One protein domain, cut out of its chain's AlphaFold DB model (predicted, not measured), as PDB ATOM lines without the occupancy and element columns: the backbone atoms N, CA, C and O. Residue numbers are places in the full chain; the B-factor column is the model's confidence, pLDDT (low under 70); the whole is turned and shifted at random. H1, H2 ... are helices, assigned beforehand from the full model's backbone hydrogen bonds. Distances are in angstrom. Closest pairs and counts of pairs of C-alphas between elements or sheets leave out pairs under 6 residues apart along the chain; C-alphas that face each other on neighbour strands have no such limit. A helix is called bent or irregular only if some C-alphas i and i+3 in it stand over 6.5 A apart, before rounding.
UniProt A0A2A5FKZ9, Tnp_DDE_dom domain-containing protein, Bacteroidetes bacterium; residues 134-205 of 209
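AT A GLANCE: This is residues 134 to 205 of the 209 residues of the protein "Tnp_DDE_dom domain-containing protein" of Bacteroidetes bacterium (UniProt A0A2A5FKZ9). Two long helices, H2 and H3, meet near their ends as a wide V, with the short helix H1 set crosswise beside H2 and the five-residue H4 at the far tip of H3. The V is open: residues 186 to 205, of which 186 to 199 belong to H3 and 201 to 205 to H4, stick out free of the rest, and a stretch with no named element, residues 144 to 153, leads from H1 to the first residue of H2. The printed part has 72 residues with four named helices in the order H1, H2, H3, H4 and no named strand, and its class is all helix. It is only just extended, close to loose, with a radius of gyration of the C-alphas of 17.2 A, and its flat outline spans 45 by 34 by 18 A.

IN THESE COORDINATES: The printed part begins with H1, residues 134 to 143, whose first C-alpha, of Glu 134, is at (2.895, 85.838, 132.383). H1 is neither bent nor irregular, but only just: C-alphas 140 and 143 are 6.0 A apart. H2, residues 154 to 176, is the longest helix by residues and measures 32.3 A from first to last C-alpha, beginning at C-alpha 154 at (-18.366, 78.104, 125.678). H3, residues 179 to 199, measures 30.3 A. H4, residues 201 to 205, ends at C-alpha 205 at (-12.617, 46.405, 127.934).

HOW THE PARTS SIT: H1 and H2 are close but not clearly touching, and their closest C-alphas, those of Leu 140 and Tyr 168, are 7.7 A apart. Their lines stand about perpendicular, at 77 degrees. H2 and H3 are also close but not clearly touching, with the closest C-alphas, those of Met 174 and Leu 182, 6.7 A apart. They run opposite ways at a steep tilt of 61 degrees. H3 and H4 are close but not clearly touching, with the closest C-alphas, those of Phe 197 and Leu 204, 7.9 A apart. H1 is apart from H3 and from H4, and H2 is apart from H4. In H1, H2, H3 and H4 every O i to N i+4 pair is within hydrogen-bond range.

THE WHOLE: The two C-alphas farthest apart, those of Arg 142 and Asp 202, are 48.9 A apart. The printed part has no cut. The links H2 to H3 and H3 to H4 are tight, and the link H1 to H2, with 10 residues between them, is short. Without residues 186 to 205, which stand free, the body has 52 residues and spans 38 by 22 by 14 A. The mean pLDDT of the printed part is 90.0, and residues 202 to 205 are under 70.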
ATOM      1  N   GLU A 134       2.960  84.554 133.093       85.44
ATOM      2  CA  GLU A 134       2.895  85.838 132.383       85.44
ATOM      3  C   GLU A 134       3.621  85.783 131.037       85.44
ATOM      4  O   GLU A 134       3.119  86.318 130.047       85.44
ATOM      5  N   HIS A 135       4.742  85.061 130.953       87.00
ATOM      6  CA  HIS A 135       5.477  84.912 129.696       87.00
ATOM      7  C   HIS A 135       4.661  84.158 128.631       87.00
ATOM      8  O   HIS A 135       4.713  84.502 127.451       87.00
ATOM      9  N   GLN A 136       3.875  83.156 129.041       89.56
ATOM     10  CA  GLN A 136       3.042  82.344 128.150       89.56
ATOM     11  C   GLN A 136       1.938  83.213 127.546       89.56
ATOM     12  O   GLN A 136       1.771  83.271 126.326       89.56
ATOM     13  N   PHE A 137       1.243  83.974 128.396       89.38
ATOM     14  CA  PHE A 137       0.240  84.936 127.950       89.38
ATOM     15  C   PHE A 137       0.840  86.069 127.115       89.38
ATOM     16  O   PHE A 137       0.195  86.517 126.168       89.38
ATOM     17  N   GLY A 138       2.061  86.510 127.424       92.56
ATOM     18  CA  GLY A 138       2.807  87.475 126.620       92.56
ATOM     19  C   GLY A 138       3.029  86.972 125.195       92.56
ATOM     20  O   GLY A 138       2.653  87.655 124.243       92.56
ATOM     21  N   THR A 139       3.544  85.751 125.032       93.19
ATOM     22  CA  THR A 139       3.713  85.133 123.708       93.19
ATOM     23  C   THR A 139       2.380  85.019 122.972       93.19
ATOM     24  O   THR A 139       2.263  85.494 121.845       93.19
ATOM     25  N   LEU A 140       1.353  84.452 123.608       94.38
ATOM     26  CA  LEU A 140       0.060  84.241 122.957       94.38
ATOM     27  C   LEU A 140      -0.601  85.561 122.540       94.38
ATOM     28  O   LEU A 140      -0.967  85.739 121.383       94.38
ATOM     29  N   LYS A 141      -0.727  86.514 123.467       94.00
ATOM     30  CA  LYS A 141      -1.485  87.748 123.229       94.00
ATOM     31  C   LYS A 141      -0.695  88.792 122.452       94.00
ATOM     32  O   LYS A 141      -1.266  89.461 121.600       94.00
ATOM     33  N   ARG A 142       0.590  88.985 122.771       94.38
ATOM     34  CA  ARG A 142       1.406  90.071 122.197       94.38
ATOM     35  C   ARG A 142       2.170  89.634 120.960       94.38
ATOM     36  O   ARG A 142       2.173  90.367 119.984       94.38
ATOM     37  N   GLN A 143       2.794  88.457 120.990       94.06
ATOM     38  CA  GLN A 143       3.609  87.993 119.866       94.06
ATOM     39  C   GLN A 143       2.768  87.312 118.782       94.06
ATOM     40  O   GLN A 143       3.042  87.493 117.602       94.06
ATOM     41  N   TRP A 144       1.769  86.510 119.162       94.88
ATOM     42  CA  TRP A 144       0.928  85.773 118.206       94.88
ATOM     43  C   TRP A 144      -0.408  86.466 117.919       94.88
ATOM     44  O   TRP A 144      -1.159  86.008 117.064       94.88
ATOM     45  N   GLY A 145      -0.720  87.554 118.631       94.94
ATOM     46  CA  GLY A 145      -1.941  88.330 118.416       94.94
ATOM     47  C   GLY A 145      -3.231  87.647 118.883       94.94
ATOM     48  O   GLY A 145      -4.314  88.122 118.548       94.94
ATOM     49  N   PHE A 146      -3.152  86.575 119.679       95.00
ATOM     50  CA  PHE A 146      -4.317  85.850 120.196       95.00
ATOM     51  C   PHE A 146      -5.005  86.639 121.322       95.00
ATOM     52  O   PHE A 146      -4.841  86.358 122.510       95.00
ATOM     53  N   THR A 147      -5.720  87.700 120.945       93.88
ATOM     54  CA  THR A 147      -6.376  88.640 121.871       93.88
ATOM     55  C   THR A 147      -7.893  88.467 121.947       93.88
ATOM     56  O   THR A 147      -8.489  88.860 122.949       93.88
ATOM     57  N   PHE A 148      -8.503  87.832 120.947       93.38
ATOM     58  CA  PHE A 148      -9.924  87.494 120.886       93.38
ATOM     59  C   PHE A 148     -10.108  86.108 120.265       93.38
ATOM     60  O   PHE A 148      -9.213  85.613 119.581       93.38
ATOM     61  N   THR A 149     -11.263  85.494 120.514       95.19
ATOM     62  CA  THR A 149     -11.675  84.245 119.864       95.19
ATOM     63  C   THR A 149     -12.638  84.532 118.724       95.19
ATOM     64  O   THR A 149     -13.457  85.450 118.815       95.19
ATOM     65  N   LEU A 150     -12.562  83.740 117.662       94.88
ATOM     66  CA  LEU A 150     -13.455  83.850 116.505       94.88
ATOM     67  C   LEU A 150     -14.788  83.140 116.742       94.88
ATOM     68  O   LEU A 150     -15.824  83.545 116.210       94.88
ATOM     69  N   MET A 151     -14.765  82.074 117.541       95.94
ATOM     70  CA  MET A 151     -15.939  81.255 117.807       95.94
ATOM     71  C   MET A 151     -16.855  81.853 118.883       95.94
ATOM     72  O   MET A 151     -16.444  82.648 119.730       95.94
ATOM     73  N   LYS A 152     -18.124  81.422 118.873       95.62
ATOM     74  CA  LYS A 152     -19.131  81.747 119.895       95.62
ATOM     75  C   LYS A 152     -19.616  80.479 120.598       95.62
ATOM     76  O   LYS A 152     -19.694  79.412 119.990       95.62
ATOM     77  N   GLY A 153     -19.989  80.627 121.868       96.06
ATOM     78  CA  GLY A 153     -20.391  79.519 122.738       96.06
ATOM     79  C   GLY A 153     -19.204  78.913 123.487       96.06
ATOM     80  O   GLY A 153     -18.103  78.809 122.949       96.06
ATOM     81  N   LYS A 154     -19.427  78.533 124.751       95.81
ATOM     82  CA  LYS A 154     -18.366  78.104 125.678       95.81
ATOM     83  C   LYS A 154     -17.521  76.960 125.113       95.81
ATOM     84  O   LYS A 154     -16.303  77.032 125.185       95.81
ATOM     85  N   GLU A 155     -18.156  75.934 124.555       96.81
ATOM     86  CA  GLU A 155     -17.460  74.753 124.029       96.81
ATOM     87  C   GLU A 155     -16.552  75.106 122.848       96.81
ATOM     88  O   GLU A 155     -15.366  74.790 122.871       96.81
ATOM     89  N   ASN A 156     -17.063  75.857 121.872       96.75
ATOM     90  CA  ASN A 156     -16.284  76.248 120.696       96.75
ATOM     91  C   ASN A 156     -15.122  77.187 121.054       96.75
ATOM     92  O   ASN A 156     -14.009  77.014 120.562       96.75
ATOM     93  N   VAL A 157     -15.365  78.153 121.948       96.69
ATOM     94  CA  VAL A 157     -14.325  79.056 122.472       96.69
ATOM     95  C   VAL A 157     -13.237  78.264 123.197       96.69
ATOM     96  O   VAL A 157     -12.051  78.526 123.004       96.69
ATOM     97  N   LEU A 158     -13.615  77.270 124.009       96.56
ATOM     98  CA  LEU A 158     -12.649  76.408 124.686       96.56
ATOM     99  C   LEU A 158     -11.827  75.584 123.693       96.56
ATOM    100  O   LEU A 158     -10.620  75.482 123.882       96.56
ATOM    101  N   SER A 159     -12.430  75.047 122.632       96.06
ATOM    102  CA  SER A 159     -11.701  74.327 121.579       96.06
ATOM    103  C   SER A 159     -10.639  75.202 120.908       96.06
ATOM    104  O   SER A 159      -9.494  74.773 120.765       96.06
ATOM    105  N   GLU A 160     -10.979  76.449 120.566       95.56
ATOM    106  CA  GLU A 160     -10.046  77.415 119.971       95.56
ATOM    107  C   GLU A 160      -8.875  77.738 120.917       95.56
ATOM    108  O   GLU A 160      -7.705  77.655 120.532       95.56
ATOM    109  N   VAL A 161      -9.175  78.030 122.188       95.19
ATOM    110  CA  VAL A 161      -8.155  78.293 123.215       95.19
ATOM    111  C   VAL A 161      -7.275  77.063 123.447       95.19
ATOM    112  O   VAL A 161      -6.051  77.190 123.504       95.19
ATOM    113  N   ASN A 162      -7.861  75.870 123.548       95.50
ATOM    114  CA  ASN A 162      -7.130  74.623 123.777       95.50
ATOM    115  C   ASN A 162      -6.179  74.301 122.623       95.50
ATOM    116  O   ASN A 162      -5.041  73.884 122.863       95.50
ATOM    117  N   LEU A 163      -6.608  74.528 121.380       95.69
ATOM    118  CA  LEU A 163      -5.747  74.362 120.213       95.69
ATOM    119  C   LEU A 163      -4.546  75.310 120.291       95.69
ATOM    120  O   LEU A 163      -3.405  74.878 120.126       95.69
ATOM    121  N   MET A 164      -4.783  76.578 120.632       95.00
ATOM    122  CA  MET A 164      -3.719  77.571 120.771       95.00
ATOM    123  C   MET A 164      -2.715  77.205 121.879       95.00
ATOM    124  O   MET A 164      -1.501  77.258 121.667       95.00
ATOM    125  N   MET A 165      -3.208  76.762 123.040       93.94
ATOM    126  CA  MET A 165      -2.369  76.280 124.147       93.94
ATOM    127  C   MET A 165      -1.568  75.030 123.756       93.94
ATOM    128  O   MET A 165      -0.398  74.903 124.114       93.94
ATOM    129  N   THR A 166      -2.161  74.129 122.968       95.06
ATOM    130  CA  THR A 166      -1.476  72.936 122.448       95.06
ATOM    131  C   THR A 166      -0.328  73.327 121.523       95.06
ATOM    132  O   THR A 166       0.795  72.857 121.704       95.06
ATOM    133  N   VAL A 167      -0.570  74.240 120.578       94.94
ATOM    134  CA  VAL A 167       0.469  74.753 119.673       94.94
ATOM    135  C   VAL A 167       1.585  75.449 120.455       94.94
ATOM    136  O   VAL A 167       2.764  75.226 120.168       94.94
ATOM    137  N   TYR A 168       1.246  76.244 121.475       94.56
ATOM    138  CA  TYR A 168       2.223  76.845 122.385       94.56
ATOM    139  C   TYR A 168       3.105  75.803 123.067       94.56
ATOM    140  O   TYR A 168       4.333  75.885 122.979       94.56
ATOM    141  N   ASN A 169       2.494  74.791 123.682       92.75
ATOM    142  CA  ASN A 169       3.218  73.726 124.368       92.75
ATOM    143  C   ASN A 169       4.121  72.947 123.408       92.75
ATOM    144  O   ASN A 169       5.286  72.723 123.725       92.75
ATOM    145  N   LEU A 170       3.643  72.605 122.207       92.44
ATOM    146  CA  LEU A 170       4.458  71.932 121.190       92.44
ATOM    147  C   LEU A 170       5.653  72.789 120.760       92.44
ATOM    148  O   LEU A 170       6.779  72.296 120.724       92.44
ATOM    149  N   ARG A 171       5.449  74.084 120.487       92.44
ATOM    150  CA  ARG A 171       6.549  75.001 120.145       92.44
ATOM    151  C   ARG A 171       7.552  75.149 121.281       92.44
ATOM    152  O   ARG A 171       8.755  75.182 121.025       92.44
ATOM    153  N   ARG A 172       7.080  75.196 122.528       91.75
ATOM    154  CA  ARG A 172       7.941  75.249 123.711       91.75
ATOM    155  C   ARG A 172       8.751  73.964 123.865       91.75
ATOM    156  O   ARG A 172       9.956  74.051 124.080       91.75
ATOM    157  N   LEU A 173       8.130  72.798 123.683       92.56
ATOM    158  CA  LEU A 173       8.810  71.501 123.696       92.56
ATOM    159  C   LEU A 173       9.886  71.420 122.612       92.56
ATOM    160  O   LEU A 173      10.994  71.019 122.924       92.56
ATOM    161  N   MET A 174       9.605  71.872 121.387       91.81
ATOM    162  CA  MET A 174      10.593  71.944 120.295       91.81
ATOM    163  C   MET A 174      11.706  72.982 120.514       91.81
ATOM    164  O   MET A 174      12.666  73.009 119.752       91.81
ATOM    165  N   SER A 175      11.552  73.882 121.490       90.19
ATOM    166  CA  SER A 175      12.600  74.839 121.872       90.19
ATOM    167  C   SER A 175      13.460  74.313 123.025       90.19
ATOM    168  O   SER A 175      14.634  74.645 123.110       90.19
ATOM    169  N   ILE A 176      12.865  73.533 123.936       91.69
ATOM    170  CA  ILE A 176      13.557  72.902 125.073       91.69
ATOM    171  C   ILE A 176      14.303  71.645 124.613       91.69
ATOM    172  O   ILE A 176      15.440  71.411 125.007       91.69
ATOM    173  N   PHE A 177      13.645  70.838 123.787       89.56
ATOM    174  CA  PHE A 177      14.188  69.661 123.125       89.56
ATOM    175  C   PHE A 177      14.481  70.007 121.670       89.56
ATOM    176  O   PHE A 177      13.776  70.828 121.090       89.56
ATOM    177  N   SER A 178      15.439  69.340 121.026       90.38
ATOM    178  CA  SER A 178      15.489  69.408 119.565       90.38
ATOM    179  C   SER A 178      14.259  68.711 118.959       90.38
ATOM    180  O   SER A 178      13.627  67.854 119.584       90.38
ATOM    181  N   ILE A 179      13.915  69.039 117.710       90.19
ATOM    182  CA  ILE A 179      12.811  68.374 116.991       90.19
ATOM    183  C   ILE A 179      13.024  66.851 116.945       90.19
ATOM    184  O   ILE A 179      12.065  66.085 117.046       90.19
ATOM    185  N   ASN A 180      14.276  66.409 116.805       92.69
ATOM    186  CA  ASN A 180      14.614  64.990 116.754       92.69
ATOM    187  C   ASN A 180      14.421  64.318 118.116       92.69
ATOM    188  O   ASN A 180      13.796  63.261 118.176       92.69
ATOM    189  N   ASP A 181      14.845  64.962 119.204       92.62
ATOM    190  CA  ASP A 181      14.639  64.441 120.561       92.62
ATOM    191  C   ASP A 181      13.152  64.325 120.894       92.62
ATOM    192  O   ASP A 181      12.707  63.315 121.443       92.62
ATOM    193  N   LEU A 182      12.361  65.334 120.515       91.44
ATOM    194  CA  LEU A 182      10.917  65.310 120.719       91.44
ATOM    195  C   LEU A 182      10.268  64.154 119.949       91.44
ATOM    196  O   LEU A 182       9.446  63.432 120.512       91.44
ATOM    197  N   LYS A 183      10.658  63.929 118.686       91.06
ATOM    198  CA  LYS A 183      10.170  62.789 117.892       91.06
ATOM    199  C   LYS A 183      10.505  61.454 118.552       91.06
ATOM    200  O   LYS A 183       9.637  60.585 118.610       91.06
ATOM    201  N   THR A 184      11.730  61.284 119.042       94.06
ATOM    202  CA  THR A 184      12.156  60.054 119.723       94.06
ATOM    203  C   THR A 184      11.333  59.816 120.986       94.06
ATOM    204  O   THR A 184      10.715  58.762 121.118       94.06
ATOM    205  N   LYS A 185      11.201  60.829 121.851       91.00
ATOM    206  CA  LYS A 185      10.394  60.742 123.078       91.00
ATOM    207  C   LYS A 185       8.923  60.440 122.800       91.00
ATOM    208  O   LYS A 185       8.312  59.652 123.514       91.00
ATOM    209  N   LEU A 186       8.342  61.028 121.752       89.62
ATOM    210  CA  LEU A 186       6.963  60.733 121.353       89.62
ATOM    211  C   LEU A 186       6.803  59.286 120.872       89.62
ATOM    212  O   LEU A 186       5.822  58.639 121.232       89.62
ATOM    213  N   LYS A 187       7.764  58.750 120.110       91.94
ATOM    214  CA  LYS A 187       7.752  57.336 119.696       91.94
ATOM    215  C   LYS A 187       7.832  56.396 120.899       91.94
ATOM    216  O   LYS A 187       7.053  55.449 120.978       91.94
ATOM    217  N   GLU A 188       8.725  56.678 121.844       92.31
ATOM    218  CA  GLU A 188       8.840  55.919 123.096       92.31
ATOM    219  C   GLU A 188       7.546  55.977 123.912       92.31
ATOM    220  O   GLU A 188       7.084  54.960 124.428       92.31
ATOM    221  N   LEU A 189       6.922  57.152 124.002       90.00
ATOM    222  CA  LEU A 189       5.660  57.337 124.711       90.00
ATOM    223  C   LEU A 189       4.535  56.502 124.082       90.00
ATOM    224  O   LEU A 189       3.837  55.786 124.796       90.00
ATOM    225  N   VAL A 190       4.390  56.543 122.752       90.31
ATOM    226  CA  VAL A 190       3.402  55.735 122.014       90.31
ATOM    227  C   VAL A 190       3.639  54.244 122.237       90.31
ATOM    228  O   VAL A 190       2.684  53.502 122.471       90.31
ATOM    229  N   PHE A 191       4.896  53.801 122.212       88.69
ATOM    230  CA  PHE A 191       5.247  52.413 122.497       88.69
ATOM    231  C   PHE A 191       4.849  52.007 123.924       88.69
ATOM    232  O   PHE A 191       4.187  50.986 124.109       88.69
ATOM    233  N   ASN A 192       5.173  52.833 124.923       88.06
ATOM    234  CA  ASN A 192       4.831  52.579 126.323       88.06
ATOM    235  C   ASN A 192       3.318  52.537 126.562       88.06
ATOM    236  O   ASN A 192       2.838  51.613 127.215       88.06
ATOM    237  N   PHE A 193       2.557  53.482 126.000       86.06
ATOM    238  CA  PHE A 193       1.094  53.453 126.077       86.06
ATOM    239  C   PHE A 193       0.520  52.216 125.397       86.06
ATOM    240  O   PHE A 193      -0.318  51.544 125.983       86.06
ATOM    241  N   SER A 194       1.003  51.874 124.201       84.88
ATOM    242  CA  SER A 194       0.550  50.680 123.479       84.88
ATOM    243  C   SER A 194       0.825  49.401 124.269       84.88
ATOM    244  O   SER A 194       0.008  48.481 124.258       84.88
ATOM    245  N   ARG A 195       1.960  49.340 124.975       85.62
ATOM    246  CA  ARG A 195       2.302  48.233 125.870       85.62
ATOM    247  C   ARG A 195       1.363  48.174 127.075       85.62
ATOM    248  O   ARG A 195       0.731  47.144 127.271       85.62
ATOM    249  N   LEU A 196       1.197  49.280 127.805       84.12
ATOM    250  CA  LEU A 196       0.285  49.367 128.955       84.12
ATOM    251  C   LEU A 196      -1.154  48.998 128.576       84.12
ATOM    252  O   LEU A 196      -1.831  48.289 129.316       84.12
ATOM    253  N   PHE A 197      -1.611  49.450 127.408       81.75
ATOM    254  CA  PHE A 197      -2.950  49.161 126.903       81.75
ATOM    255  C   PHE A 197      -3.121  47.682 126.538       81.75
ATOM    256  O   PHE A 197      -4.183  47.116 126.770       81.75
ATOM    257  N   LYS A 198      -2.080  47.037 125.992       80.31
ATOM    258  CA  LYS A 198      -2.076  45.586 125.739       80.31
ATOM    259  C   LYS A 198      -2.065  44.779 127.037       80.31
ATOM    260  O   LYS A 198      -2.810  43.815 127.133       80.31
ATOM    261  N   GLU A 199      -1.257  45.180 128.015       81.88
ATOM    262  CA  GLU A 199      -1.133  44.506 129.317       81.88
ATOM    263  C   GLU A 199      -2.409  44.619 130.165       81.88
ATOM    264  O   GLU A 199      -2.718  43.710 130.925       81.88
ATOM    265  N   ASN A 200      -3.174  45.705 130.014       79.25
ATOM    266  CA  ASN A 200      -4.399  45.967 130.783       79.25
ATOM    267  C   ASN A 200      -5.673  45.874 129.929       79.25
ATOM    268  O   ASN A 200      -6.718  46.411 130.304       79.25
ATOM    269  N   LYS A 201      -5.600  45.213 128.766       70.75
ATOM    270  CA  LYS A 201      -6.700  45.150 127.795       70.75
ATOM    271  C   LYS A 201      -7.981  44.574 128.406       70.75
ATOM    272  O   LYS A 201      -9.065  45.088 128.140       70.75
ATOM    273  N   ASP A 202      -7.845  43.572 129.269       69.75
ATOM    274  CA  ASP A 202      -8.979  42.904 129.915       69.75
ATOM    275  C   ASP A 202      -9.685  43.817 130.936       69.75
ATOM    276  O   ASP A 202     -10.911  43.808 131.030       69.75
ATOM    277  N   ILE A 203      -8.929  44.685 131.620       68.44
ATOM    278  CA  ILE A 203      -9.432  45.647 132.618       68.44
ATOM    279  C   ILE A 203     -10.107  46.854 131.945       68.44
ATOM    280  O   ILE A 203     -11.073  47.402 132.473       68.44
ATOM    281  N   LEU A 204      -9.609  47.279 130.780       60.94
ATOM    282  CA  LEU A 204     -10.108  48.452 130.050       60.94
ATOM    283  C   LEU A 204     -11.283  48.136 129.110       60.94
ATOM    284  O   LEU A 204     -11.977  49.057 128.679       60.94
ATOM    285  N   SER A 205     -11.531  46.856 128.816       60.88
ATOM    286  CA  SER A 205     -12.617  46.405 127.934       60.88
ATOM    287  C   SER A 205     -14.032  46.918 128.285       60.88
ATOM    288  O   SER A 205     -14.776  47.199 127.344       60.88
TER     289      SER A 205